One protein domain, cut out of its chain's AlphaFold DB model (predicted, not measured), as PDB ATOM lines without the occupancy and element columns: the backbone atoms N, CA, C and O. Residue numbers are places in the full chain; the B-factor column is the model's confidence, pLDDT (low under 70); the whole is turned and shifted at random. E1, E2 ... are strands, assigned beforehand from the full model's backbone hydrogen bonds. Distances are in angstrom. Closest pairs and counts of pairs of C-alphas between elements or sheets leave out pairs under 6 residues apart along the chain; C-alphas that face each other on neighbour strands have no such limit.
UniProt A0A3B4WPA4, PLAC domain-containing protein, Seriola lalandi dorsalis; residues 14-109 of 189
ATOM      1  N   TRP A  14      -7.737  25.296  36.757       82.94
ATOM      2  CA  TRP A  14      -8.691  25.584  35.695       82.94
ATOM      3  C   TRP A  14      -9.514  26.818  36.038       82.94
ATOM      4  O   TRP A  14     -10.030  26.940  37.149       82.94
ATOM      5  N   SER A  15      -9.642  27.739  35.091       79.62
ATOM      6  CA  SER A  15     -10.475  28.932  35.248       79.62
ATOM      7  C   SER A  15     -11.076  29.357  33.906       79.62
ATOM      8  O   SER A  15     -10.465  29.115  32.857       79.62
ATOM      9  N   PRO A  16     -12.276  29.963  33.910       76.31
ATOM     10  CA  PRO A  16     -12.852  30.551  32.710       76.31
ATOM     11  C   PRO A  16     -11.982  31.716  32.220       76.31
ATOM     12  O   PRO A  16     -11.542  32.553  33.007       76.31
ATOM     13  N   LEU A  17     -11.742  31.786  30.908       71.81
ATOM     14  CA  LEU A  17     -10.979  32.877  30.283       71.81
ATOM     15  C   LEU A  17     -11.770  34.185  30.160       71.81
ATOM     16  O   LEU A  17     -11.168  35.229  29.919       71.81
ATOM     17  N   ILE A  18     -13.095  34.135  30.309       64.38
ATOM     18  CA  ILE A  18     -13.976  35.304  30.249       64.38
ATOM     19  C   ILE A  18     -14.564  35.543  31.648       64.38
ATOM     20  O   ILE A  18     -15.653  35.055  31.947       64.38
ATOM     21  N   PRO A  19     -13.870  36.293  32.524       56.88
ATOM     22  CA  PRO A  19     -14.505  36.940  33.662       56.88
ATOM     23  C   PRO A  19     -15.328  38.119  33.129       56.88
ATOM     24  O   PRO A  19     -14.840  39.242  33.016       56.88
ATOM     25  N   GLY A  20     -16.564  37.840  32.722       54.25
ATOM     26  CA  GLY A  20     -17.517  38.849  32.274       54.25
ATOM     27  C   GLY A  20     -18.654  38.986  33.274       54.25
ATOM     28  O   GLY A  20     -19.162  37.990  33.778       54.25
ATOM     29  N   VAL A  21     -19.081  40.218  33.517       57.66
ATOM     30  CA  VAL A  21     -20.285  40.537  34.282       57.66
ATOM     31  C   VAL A  21     -21.190  41.338  33.358       57.66
ATOM     32  O   VAL A  21     -20.779  42.372  32.836       57.66
ATOM     33  N   GLN A  22     -22.409  40.856  33.132       53.81
ATOM     34  CA  GLN A  22     -23.450  41.634  32.470       53.81
ATOM     35  C   GLN A  22     -24.178  42.458  33.526       53.81
ATOM     36  O   GLN A  22     -24.744  41.902  34.466       53.81
ATOM     37  N   GLU A  23     -24.153  43.778  33.361       59.25
ATOM     38  CA  GLU A  23     -24.911  44.726  34.174       59.25
ATOM     39  C   GLU A  23     -26.222  45.085  33.461       59.25
ATOM     40  O   GLU A  23     -26.222  45.516  32.304       59.25
ATOM     41  N   ALA A  24     -27.361  44.932  34.140       63.06
ATOM     42  CA  ALA A  24     -28.644  45.353  33.582       63.06
ATOM     43  C   ALA A  24     -28.772  46.888  33.554       63.06
ATOM     44  O   ALA A  24     -28.959  47.539  34.584       63.06
ATOM     45  N   VAL A  25     -28.743  47.479  32.356       76.19
ATOM     46  CA  VAL A  25     -28.891  48.931  32.171       76.19
ATOM     47  C   VAL A  25     -30.336  49.370  32.444       76.19
ATOM     48  O   VAL A  25     -31.222  49.244  31.599       76.19
ATOM     49  N   VAL A  26     -30.581  49.935  33.629       80.88
ATOM     50  CA  VAL A  26     -31.892  50.492  34.004       80.88
ATOM     51  C   VAL A  26     -32.076  51.896  33.417       80.88
ATOM     52  O   VAL A  26     -31.571  52.881  33.967       80.88
ATOM     53  N   ILE A  27     -32.855  51.988  32.337       83.50
ATOM     54  CA  ILE A  27     -33.338  53.249  31.754       83.50
ATOM     55  C   ILE A  27     -34.629  53.730  32.435       83.50
ATOM     56  O   ILE A  27     -35.498  52.932  32.788       83.50
ATOM     57  N   CYS A  28     -34.763  55.046  32.623       87.62
ATOM     58  CA  CYS A  28     -36.001  55.643  33.118       87.62
ATOM     59  C   CYS A  28     -37.007  55.753  31.969       87.62
ATOM     60  O   CYS A  28     -36.650  56.280  30.919       87.62
ATOM     61  N   LEU A  29     -38.246  55.288  32.155       90.06
ATOM     62  CA  LEU A  29     -39.306  55.400  31.147       90.06
ATOM     63  C   LEU A  29     -40.477  56.246  31.657       90.06
ATOM     64  O   LEU A  29     -40.917  56.103  32.802       90.06
ATOM     65  N   ASN A  30     -41.032  57.084  30.782       88.75
ATOM     66  CA  ASN A  30     -42.274  57.801  31.045       88.75
ATOM     67  C   ASN A  30     -43.441  56.801  31.175       88.75
ATOM     68  O   ASN A  30     -43.642  55.937  30.322       88.75
ATOM     69  N   LYS A  31     -44.249  56.927  32.235       86.56
ATOM     70  CA  LYS A  31     -45.368  56.011  32.522       86.56
ATOM     71  C   LYS A  31     -46.481  56.014  31.469       86.56
ATOM     72  O   LYS A  31     -47.223  55.039  31.395       86.56
ATOM     73  N   GLN A  32     -46.632  57.105  30.721       90.94
ATOM     74  CA  GLN A  32     -47.696  57.292  29.734       90.94
ATOM     75  C   GLN A  32     -47.209  56.945  28.324       90.94
ATOM     76  O   GLN A  32     -47.844  56.143  27.648       90.94
ATOM     77  N   THR A  33     -46.064  57.492  27.900       92.31
ATOM     78  CA  THR A  33     -45.549  57.301  26.530       92.31
ATOM     79  C   THR A  33     -44.605  56.106  26.372       92.31
ATOM     80  O   THR A  33     -44.377  55.660  25.253       92.31
ATOM     81  N   ARG A  34     -44.078  55.550  27.477       86.94
ATOM     82  CA  ARG A  34     -43.010  54.523  27.517       86.94
ATOM     83  C   ARG A  34     -41.675  54.950  26.891       86.94
ATOM     84  O   ARG A  34     -40.798  54.109  26.716       86.94
ATOM     85  N   GLU A  35     -41.499  56.230  26.591       92.88
ATOM     86  CA  GLU A  35     -40.251  56.776  26.053       92.88
ATOM     87  C   GLU A  35     -39.202  56.958  27.153       92.88
ATOM     88  O   GLU A  35     -39.541  57.104  28.332       92.88
ATOM     89  N   ALA A  36     -37.925  56.974  26.763       90.69
ATOM     90  CA  ALA A  36     -36.826  57.243  27.680       90.69
ATOM     91  C   ALA A  36     -36.913  58.673  28.239       90.69
ATOM     92  O   ALA A  36     -37.016  59.642  27.490       90.69
ATOM     93  N   ALA A  37     -36.853  58.787  29.562       88.88
ATOM     94  CA  ALA A  37     -36.855  60.042  30.304       88.88
ATOM     95  C   ALA A  37     -35.523  60.230  31.049       88.88
ATOM     96  O   ALA A  37     -34.754  59.284  31.233       88.88
ATOM     97  N   ASP A  38     -35.260  61.454  31.507       89.69
ATOM     98  CA  ASP A  38     -34.079  61.749  32.317       89.69
ATOM     99  C   ASP A  38     -34.084  60.957  33.642       89.69
ATOM    100  O   ASP A  38     -35.125  60.803  34.289       89.69
ATOM    101  N   GLN A  39     -32.921  60.449  34.068       83.88
ATOM    102  CA  GLN A  39     -32.827  59.623  35.278       83.88
ATOM    103  C   GLN A  39     -33.189  60.380  36.566       83.88
ATOM    104  O   GLN A  39     -33.661  59.740  37.506       83.88
ATOM    105  N   SER A  40     -33.028  61.707  36.620       85.75
ATOM    106  CA  SER A  40     -33.411  62.531  37.778       85.75
ATOM    107  C   SER A  40     -34.924  62.577  38.018       85.75
ATOM    108  O   SER A  40     -35.365  62.780  39.147       85.75
ATOM    109  N   LEU A  41     -35.729  62.325  36.978       88.38
ATOM    110  CA  LEU A  41     -37.189  62.248  37.060       88.38
ATOM    111  C   LEU A  41     -37.679  60.882  37.574       88.38
ATOM    112  O   LEU A  41     -38.860  60.718  37.891       88.38
ATOM    113  N   CYS A  42     -36.792  59.885  37.660       84.94
ATOM    114  CA  CYS A  42     -37.137  58.559  38.152       84.94
ATOM    115  C   CYS A  42     -37.096  58.470  39.680       84.94
ATOM    116  O   CYS A  42     -36.180  58.939  40.349       84.94
ATOM    117  N   VAL A  43     -38.082  57.774  40.250       88.31
ATOM    118  CA  VAL A  43     -38.156  57.538  41.697       88.31
ATOM    119  C   VAL A  43     -37.126  56.478  42.097       88.31
ATOM    120  O   VAL A  43     -37.384  55.283  41.954       88.31
ATOM    121  N   SER A  44     -35.979  56.910  42.628       79.62
ATOM    122  CA  SER A  44     -34.835  56.050  42.979       79.62
ATOM    123  C   SER A  44     -35.183  54.869  43.891       79.62
ATOM    124  O   SER A  44     -34.623  53.789  43.724       79.62
ATOM    125  N   SER A  45     -36.151  55.022  44.802       81.00
ATOM    126  CA  SER A  45     -36.625  53.942  45.686       81.00
ATOM    127  C   SER A  45     -37.418  52.834  44.978       81.00
ATOM    128  O   SER A  45     -37.763  51.835  45.603       81.00
ATOM    129  N   ARG A  46     -37.711  52.990  43.680       77.69
ATOM    130  CA  ARG A  46     -38.308  51.966  42.810       77.69
ATOM    131  C   ARG A  46     -37.360  51.485  41.708       77.69
ATOM    132  O   ARG A  46     -37.808  50.810  40.783       77.69
ATOM    133  N   ARG A  47     -36.065  51.815  41.783       75.62
ATOM    134  CA  ARG A  47     -35.062  51.245  40.877       75.62
ATOM    135  C   ARG A  47     -34.951  49.735  41.154       75.62
ATOM    136  O   ARG A  47     -34.816  49.370  42.323       75.62
ATOM    137  N   PRO A  48     -35.013  48.861  40.133       73.88
ATOM    138  CA  PRO A  48     -34.694  47.449  40.306       73.88
ATOM    139  C   PRO A  48     -33.296  47.266  40.923       73.88
ATOM    140  O   PRO A  48     -32.438  48.135  40.728       73.88
ATOM    141  N   PRO A  49     -33.042  46.154  41.639       68.75
ATOM    142  CA  PRO A  49     -31.698  45.808  42.087       68.75
ATOM    143  C   PRO A  49     -30.717  45.780  40.913       68.75
ATOM    144  O   PRO A  49     -31.100  45.437  39.793       68.75
ATOM    145  N   GLN A  50     -29.447  46.090  41.178       57.22
ATOM    146  CA  GLN A  50     -28.385  45.869  40.200       57.22
ATOM    147  C   GLN A  50     -28.285  44.367  39.922       57.22
ATOM    148  O   GLN A  50     -27.872  43.595  40.788       57.22
ATOM    149  N   LEU A  51     -28.699  43.953  38.726       51.56
ATOM    150  CA  LEU A  51     -28.514  42.589  38.253       51.56
ATOM    151  C   LEU A  51     -27.111  42.500  37.655       51.56
ATOM    152  O   LEU A  51     -26.892  42.944  36.528       51.56
ATOM    153  N   LEU A  52     -26.186  41.946  38.437       50.81
ATOM    154  CA  LEU A  52     -24.952  41.362  37.927       50.81
ATOM    155  C   LEU A  52     -25.258  39.921  37.517       50.81
ATOM    156  O   LEU A  52     -25.678  39.121  38.354       50.81
ATOM    157  N   GLN A  53     -25.023  39.586  36.252       51.25
ATOM    158  CA  GLN A  53     -25.066  38.209  35.772       51.25
ATOM    159  C   GLN A  53     -23.669  37.765  35.328       51.25
ATOM    160  O   GLN A  53     -23.092  38.341  34.402       51.25
ATOM    161  N   ASP A  54     -23.134  36.732  35.985       49.94
ATOM    162  CA  ASP A  54     -21.863  36.111  35.607       49.94
ATOM    163  C   ASP A  54     -21.958  35.533  34.189       49.94
ATOM    164  O   ASP A  54     -22.738  34.623  33.904       49.94
ATOM    165  N   CYS A  55     -21.121  36.053  33.295       54.69
ATOM    166  CA  CYS A  55     -20.993  35.626  31.902       54.69
ATOM    167  C   CYS A  55     -20.027  34.443  31.755       54.69
ATOM    168  O   CYS A  55     -19.389  34.295  30.713       54.69
ATOM    169  N   GLU A  56     -19.879  33.619  32.800       72.19
ATOM    170  CA  GLU A  56     -18.994  32.451  32.764       72.19
ATOM    171  C   GLU A  56     -19.395  31.479  31.642       72.19
ATOM    172  O   GLU A  56     -18.538  30.802  31.085       72.19
ATOM    173  N   TRP A  57     -20.679  31.454  31.279       80.38
ATOM    174  CA  TRP A  57     -21.230  30.685  30.169       80.38
ATOM    175  C   TRP A  57     -21.799  31.599  29.080       80.38
ATOM    176  O   TRP A  57     -22.321  32.680  29.361       80.38
ATOM    177  N   SER A  58     -21.743  31.138  27.829       84.25
ATOM    178  CA  SER A  58     -22.438  31.761  26.702       84.25
ATOM    179  C   SER A  58     -23.949  31.827  26.940       84.25
ATOM    180  O   SER A  58     -24.511  31.069  27.735       84.25
ATOM    181  N   SER A  59     -24.644  32.650  26.152       83.94
ATOM    182  CA  SER A  59     -26.085  32.469  25.968       83.94
ATOM    183  C   SER A  59     -26.391  31.031  25.527       83.94
ATOM    184  O   SER A  59     -25.580  30.371  24.867       83.94
ATOM    185  N   CYS A  60     -27.563  30.534  25.916       85.19
ATOM    186  CA  CYS A  60     -27.997  29.198  25.534       85.19
ATOM    187  C   CYS A  60     -28.225  29.119  24.015       85.19
ATOM    188  O   CYS A  60     -28.830  30.020  23.434       85.19
ATOM    189  N   SER A  61     -27.781  28.035  23.370       88.19
ATOM    190  CA  SER A  61     -27.893  27.848  21.911       88.19
ATOM    191  C   SER A  61     -29.331  27.717  21.394       88.19
ATOM    192  O   SER A  61     -29.555  27.727  20.187       88.19
ATOM    193  N   ALA A  62     -30.294  27.540  22.295       83.38
ATOM    194  CA  ALA A  62     -31.718  27.477  22.012       83.38
ATOM    195  C   ALA A  62     -32.473  28.360  23.014       83.38
ATOM    196  O   ALA A  62     -31.936  28.730  24.059       83.38
ATOM    197  N   THR A  63     -33.742  28.645  22.735       84.00
ATOM    198  CA  THR A  63     -34.663  29.346  23.649       84.00
ATOM    199  C   THR A  63     -35.745  28.435  24.233       84.00
ATOM    200  O   THR A  63     -36.581  28.911  24.989       84.00
ATOM    201  N   CYS A  64     -35.748  27.145  23.883       82.75
ATOM    202  CA  CYS A  64     -36.621  26.098  24.417       82.75
ATOM    203  C   CYS A  64     -36.049  24.707  24.084       82.75
ATOM    204  O   CYS A  64     -35.096  24.603  23.305       82.75
ATOM    205  N   GLY A  65     -36.620  23.639  24.651       85.31
ATOM    206  CA  GLY A  65     -36.123  22.271  24.488       85.31
ATOM    207  C   GLY A  65     -34.734  22.104  25.109       85.31
ATOM    208  O   GLY A  65     -34.428  22.740  26.116       85.31
ATOM    209  N   VAL A  66     -33.875  21.287  24.494       87.38
ATOM    210  CA  VAL A  66     -32.454  21.186  24.864       87.38
ATOM    211  C   VAL A  66     -31.633  22.228  24.112       87.38
ATOM    212  O   VAL A  66     -31.569  22.210  22.882       87.38
ATOM    213  N   GLY A  67     -30.957  23.098  24.858       85.69
ATOM    214  CA  GLY A  67     -29.863  23.926  24.363       85.69
ATOM    215  C   GLY A  67     -28.532  23.563  25.022       85.69
ATOM    216  O   GLY A  67     -28.472  22.845  26.023       85.69
ATOM    217  N   LEU A  68     -27.447  24.087  24.462       86.62
ATOM    218  CA  LEU A  68     -26.105  24.005  25.028       86.62
ATOM    219  C   LEU A  68     -25.573  25.418  25.265       86.62
ATOM    220  O   LEU A  68     -25.752  26.304  24.432       86.62
ATOM    221  N   MET A  69     -24.911  25.621  26.396       86.75
ATOM    222  CA  MET A  69     -24.100  26.804  26.665       86.75
ATOM    223  C   MET A  69     -22.642  26.374  26.762       86.75
ATOM    224  O   MET A  69     -22.334  25.257  27.192       86.75
ATOM    225  N   THR A  70     -21.744  27.244  26.319       88.12
ATOM    226  CA  THR A  70     -20.316  26.951  26.206       88.12
ATOM    227  C   THR A  70     -19.487  27.973  26.970       88.12
ATOM    228  O   THR A  70     -19.900  29.115  27.156       88.12
ATOM    229  N   ARG A  71     -18.315  27.558  27.446       85.12
ATOM    230  CA  ARG A  71     -17.333  28.440  28.080       85.12
ATOM    231  C   ARG A  71     -15.924  28.039  27.692       85.12
ATOM    232  O   ARG A  71     -15.623  26.854  27.541       85.12
ATOM    233  N   THR A  72     -15.033  29.016  27.610       85.50
ATOM    234  CA  THR A  72     -13.613  28.745  27.392       85.50
ATOM    235  C   THR A  72     -12.917  28.603  28.736       85.50
ATOM    236  O   THR A  72     -12.830  29.572  29.487       85.50
ATOM    237  N   VAL A  73     -12.406  27.409  29.032       87.44
ATOM    238  CA  VAL A  73     -11.616  27.130  30.239       87.44
ATOM    239  C   VAL A  73     -10.161  26.908  29.847       87.44
ATOM    240  O   VAL A  73      -9.880  26.103  28.954       87.44
ATOM    241  N   ALA A  74      -9.238  27.567  30.543       88.19
ATOM    242  CA  ALA A  74      -7.806  27.333  30.398       88.19
ATOM    243  C   ALA A  74      -7.162  26.958  31.733       88.19
ATOM    244  O   ALA A  74      -7.714  27.235  32.803       88.19
ATOM    245  N   CYS A  75      -5.990  26.329  31.664       89.81
ATOM    246  CA  CYS A  75      -5.133  26.199  32.828       89.81
ATOM    247  C   CYS A  75      -4.554  27.578  33.145       89.81
ATOM    248  O   CYS A  75      -4.039  28.257  32.256       89.81
ATOM    249  N   THR A  76      -4.669  28.020  34.392       88.19
ATOM    250  CA  THR A  76      -4.243  29.362  34.782       88.19
ATOM    251  C   THR A  76      -3.486  29.372  36.096       88.19
ATOM    252  O   THR A  76      -3.661  28.504  36.949       88.19
ATOM    253  N   HIS A  77      -2.628  30.370  36.261       86.19
ATOM    254  CA  HIS A  77      -1.708  30.461  37.377       86.19
ATOM    255  C   HIS A  77      -1.554  31.908  37.857       86.19
ATOM    256  O   HIS A  77      -1.519  32.838  37.054       86.19
ATOM    257  N   ARG A  78      -1.442  32.110  39.175       83.19
ATOM    258  CA  ARG A  78      -1.095  33.413  39.760       83.19
ATOM    259  C   ARG A  78       0.350  33.368  40.267       83.19
ATOM    260  O   ARG A  78       0.597  32.690  41.267       83.19
ATOM    261  N   PRO A  79       1.290  34.095  39.627       77.44
ATOM    262  CA  PRO A  79       2.719  33.986  39.925       77.44
ATOM    263  C   PRO A  79       3.101  34.471  41.332       77.44
ATOM    264  O   PRO A  79       4.081  33.989  41.888       77.44
ATOM    265  N   SER A  80       2.301  35.360  41.932       76.38
ATOM    266  CA  SER A  80       2.494  35.878  43.294       76.38
ATOM    267  C   SER A  80       1.148  36.087  43.986       76.38
ATOM    268  O   SER A  80       0.159  36.392  43.322       76.38
ATOM    269  N   ARG A  81       1.104  35.991  45.325       67.94
ATOM    270  CA  ARG A  81      -0.122  36.250  46.112       67.94
ATOM    271  C   ARG A  81      -0.644  37.682  45.970       67.94
ATOM    272  O   ARG A  81      -1.854  37.862  45.955       67.94
ATOM    273  N   ASP A  82       0.253  38.652  45.811       75.12
ATOM    274  CA  ASP A  82      -0.081  40.070  45.609       75.12
ATOM    275  C   ASP A  82      -0.353  40.428  44.133       75.12
ATOM    276  O   ASP A  82      -0.683  41.568  43.813       75.12
ATOM    277  N   SER A  83      -0.224  39.466  43.207       73.06
ATOM    278  CA  SER A  83      -0.533  39.680  41.792       73.06
ATOM    279  C   SER A  83      -2.007  39.398  41.507       73.06
ATOM    280  O   SER A  83      -2.467  38.258  41.582       73.06
ATOM    281  N   ASN A  84      -2.722  40.427  41.049       72.19
ATOM    282  CA  ASN A  84      -4.031  40.269  40.407       72.19
ATOM    283  C   ASN A  84      -3.926  39.771  38.953       72.19
ATOM    284  O   ASN A  84      -4.947  39.517  38.317       72.19
ATOM    285  N   ARG A  85      -2.708  39.625  38.413       73.38
ATOM    286  CA  ARG A  85      -2.475  39.102  37.065       73.38
ATOM    287  C   ARG A  85      -2.508  37.577  37.091       73.38
ATOM    288  O   ARG A  85      -1.714  36.950  37.793       73.38
ATOM    289  N   THR A  86      -3.411  37.012  36.301       79.94
ATOM    290  CA  THR A  86      -3.524  35.574  36.047       79.94
ATOM    291  C   THR A  86      -2.855  35.265  34.706       79.94
ATOM    292  O   THR A  86      -3.127  35.935  33.713       79.94
ATOM    293  N   GLU A  87      -1.984  34.263  34.671       84.38
ATOM    294  CA  GLU A  87      -1.259  33.826  33.476       84.38
ATOM    295  C   GLU A  87      -1.842  32.510  32.957       84.38
ATOM    296  O   GLU A  87      -2.192  31.632  33.746       84.38
ATOM    297  N   VAL A  88      -1.977  32.386  31.636       87.88
ATOM    298  CA  VAL A  88      -2.510  31.185  30.979       87.88
ATOM    299  C   VAL A  88      -1.362  30.223  30.692       87.88
ATOM    300  O   VAL A  88      -0.369  30.610  30.078       87.88
ATOM    301  N   LEU A  89      -1.507  28.981  31.143       90.06
ATOM    302  CA  LEU A  89      -0.550  27.890  30.969       90.06
ATOM    303  C   LEU A  89      -1.090  26.848  29.981       90.06
ATOM    304  O   LEU A  89      -2.218  26.959  29.492       90.06
ATOM    305  N   ARG A  90      -0.293  25.816  29.685       89.88
ATOM    306  CA  ARG A  90      -0.760  24.687  28.871       89.88
ATOM    307  C   ARG A  90      -1.672  23.806  29.716       89.88
ATOM    308  O   ARG A  90      -1.527  23.724  30.934       89.88
ATOM    309  N   ASP A  91      -2.585  23.104  29.055       89.06
ATOM    310  CA  ASP A  91      -3.524  22.190  29.711       89.06
ATOM    311  C   ASP A  91      -2.805  21.122  30.571       89.06
ATOM    312  O   ASP A  91      -3.284  20.778  31.649       89.06
ATOM    313  N   GLU A  92      -1.625  20.667  30.129       90.06
ATOM    314  CA  GLU A  92      -0.720  19.732  30.825       90.06
ATOM    315  C   GLU A  92      -0.253  20.216  32.209       90.06
ATOM    316  O   GLU A  92       0.010  19.404  33.095       90.06
ATOM    317  N   ASP A  93      -0.134  21.534  32.403       88.88
ATOM    318  CA  ASP A  93       0.415  22.122  33.627       88.88
ATOM    319  C   ASP A  93      -0.621  22.089  34.786       88.88
ATOM    320  O   ASP A  93      -0.279  22.309  35.953       88.88
ATOM    321  N   CYS A  94      -1.888  21.756  34.490       88.94
ATOM    322  CA  CYS A  94      -2.970  21.576  35.460       88.94
ATOM    323  C   CYS A  94      -3.231  20.091  35.765       88.94
ATOM    324  O   CYS A  94      -3.843  19.371  34.985       88.94
ATOM    325  N   GLN A  95      -2.858  19.651  36.972       83.50
ATOM    326  CA  GLN A  95      -3.002  18.252  37.426       83.50
ATOM    327  C   GLN A  95      -4.454  17.796  37.666       83.50
ATOM    328  O   GLN A  95      -4.724  16.598  37.726       83.50
ATOM    329  N   ASN A  96      -5.388  18.732  37.852       83.56
ATOM    330  CA  ASN A  96      -6.806  18.419  38.038       83.56
ATOM    331  C   ASN A  96      -7.483  18.153  36.680       83.56
ATOM    332  O   ASN A  96      -7.048  18.720  35.679       83.56
ATOM    333  N   PRO A  97      -8.585  17.382  36.610       86.38
ATOM    334  CA  PRO A  97      -9.335  17.209  35.368       86.38
ATOM    335  C   PRO A  97      -9.835  18.547  34.806       86.38
ATOM    336  O   PRO A  97     -10.372  19.368  35.556       86.38
ATOM    337  N   LYS A  98      -9.698  18.753  33.489       87.06
ATOM    338  CA  LYS A  98     -10.272  19.917  32.802       87.06
ATOM    339  C   LYS A  98     -11.799  19.876  32.944       87.06
ATOM    340  O   LYS A  98     -12.406  18.890  32.521       87.06
ATOM    341  N   PRO A  99     -12.445  20.893  33.543       86.19
ATOM    342  CA  PRO A  99     -13.893  20.898  33.680       86.19
ATOM    343  C   PRO A  99     -14.538  21.085  32.305       86.19
ATOM    344  O   PRO A  99     -13.950  21.701  31.412       86.19
ATOM    345  N   SER A 100     -15.762  20.578  32.138       87.69
ATOM    346  CA  SER A 100     -16.442  20.640  30.843       87.69
ATOM    347  C   SER A 100     -16.556  22.089  30.331       87.69
ATOM    348  O   SER A 100     -17.015  22.964  31.087       87.69
ATOM    349  N   PRO A 101     -16.183  22.350  29.060       85.88
ATOM    350  CA  PRO A 101     -16.426  23.617  28.378       85.88
ATOM    351  C   PRO A 101     -17.847  23.708  27.796       85.88
ATOM    352  O   PRO A 101     -18.184  24.718  27.185       85.88
ATOM    353  N   VAL A 102     -18.678  22.671  27.956       88.50
ATOM    354  CA  VAL A 102     -20.071  22.614  27.476       88.50
ATOM    355  C   VAL A 102     -20.993  22.145  28.601       88.50
ATOM    356  O   VAL A 102     -20.671  21.198  29.319       88.50
ATOM    357  N   GLN A 103     -22.156  22.777  28.738       86.62
ATOM    358  CA  GLN A 103     -23.200  22.381  29.680       86.62
ATOM    359  C   GLN A 103     -24.583  22.507  29.031       86.62
ATOM    360  O   GLN A 103     -24.835  23.430  28.258       86.62
ATOM    361  N   ALA A 104     -25.494  21.588  29.355       83.75
ATOM    362  CA  ALA A 104     -26.886  21.680  28.922       83.75
ATOM    363  C   ALA A 104     -27.610  22.850  29.611       83.75
ATOM    364  O   ALA A 104     -27.511  23.036  30.829       83.75
ATOM    365  N   CYS A 105     -28.362  23.609  28.823       83.12
ATOM    366  CA  CYS A 105     -29.192  24.736  29.237       83.12
ATOM    367  C   CYS A 105     -30.578  24.628  28.589       83.12
ATOM    368  O   CYS A 105     -30.766  23.881  27.630       83.12
ATOM    369  N   ASN A 106     -31.544  25.373  29.133       74.69
ATOM    370  CA  ASN A 106     -32.986  25.139  28.988       74.69
ATOM    371  C   ASN A 106     -33.434  23.775  29.536       74.69
ATOM    372  O   ASN A 106     -32.727  22.774  29.473       74.69
ATOM    373  N   ARG A 107     -34.616  23.771  30.158       70.56
ATOM    374  CA  ARG A 107     -35.247  22.592  30.780       70.56
ATOM    375  C   ARG A 107     -36.773  22.675  30.696       70.56
ATOM    376  O   ARG A 107     -37.473  22.279  31.621       70.56
ATOM    377  N   PHE A 108     -37.274  23.271  29.620       85.56
ATOM    378  CA  PHE A 108     -38.698  23.426  29.353       85.56
ATOM    379  C   PHE A 108     -38.969  23.127  27.885       85.56
ATOM    380  O   PHE A 108     -38.131  23.398  27.022       85.56
ATOM    381  N   ASP A 109     -40.134  22.558  27.616       88.06
ATOM    382  CA  ASP A 109     -40.503  22.116  26.281       88.06
ATOM    383  C   ASP A 109     -40.681  23.311  25.341       88.06
ATOM    384  O   ASP A 109     -41.103  24.401  25.738       88.06
TER     385      ASP A 109
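AT A GLANCE: This is residues 14 to 109 of the 189 residues of the protein "PLAC domain-containing protein" of Seriola lalandi dorsalis (UniProt A0A3B4WPA4). What shape is it? With little regular structure, it is a flat V: E1, E5, E6 at the corner, hairpin E2 and E3 with loop 24 to 51 in one arm, E4 and E7 in the other. Of what? Seven named strands hold 30 of 96 printed residues, with no named helix: all strand, antiparallel. It is extended, radius of gyration of the C-alphas 20.1 A, spanning 60 by 45 by 17 A.

IN THESE COORDINATES: Which residues? E1 is residues 14 to 16, E2 21 to 23, E3 52 to 54, E4 65 to 70, E5 73 to 77, E6 87 to 89, E7 102 to 108. Where? C-alpha 14 is at (-8.691, 25.584, 35.695), C-alpha 108 at (-38.698, 23.426, 29.353).

HOW THE PARTS SIT: What pairs? E4 and E7 are antiparallel, with N 67 and O 105 2.9 A apart. What stays apart? E2 and E4 are apart.

THE WHOLE: Which links are long? E2 to E3 and E6 to E7 are. Where is pLDDT under 70? Residues 18 to 24, 49 to 55 and 81 are.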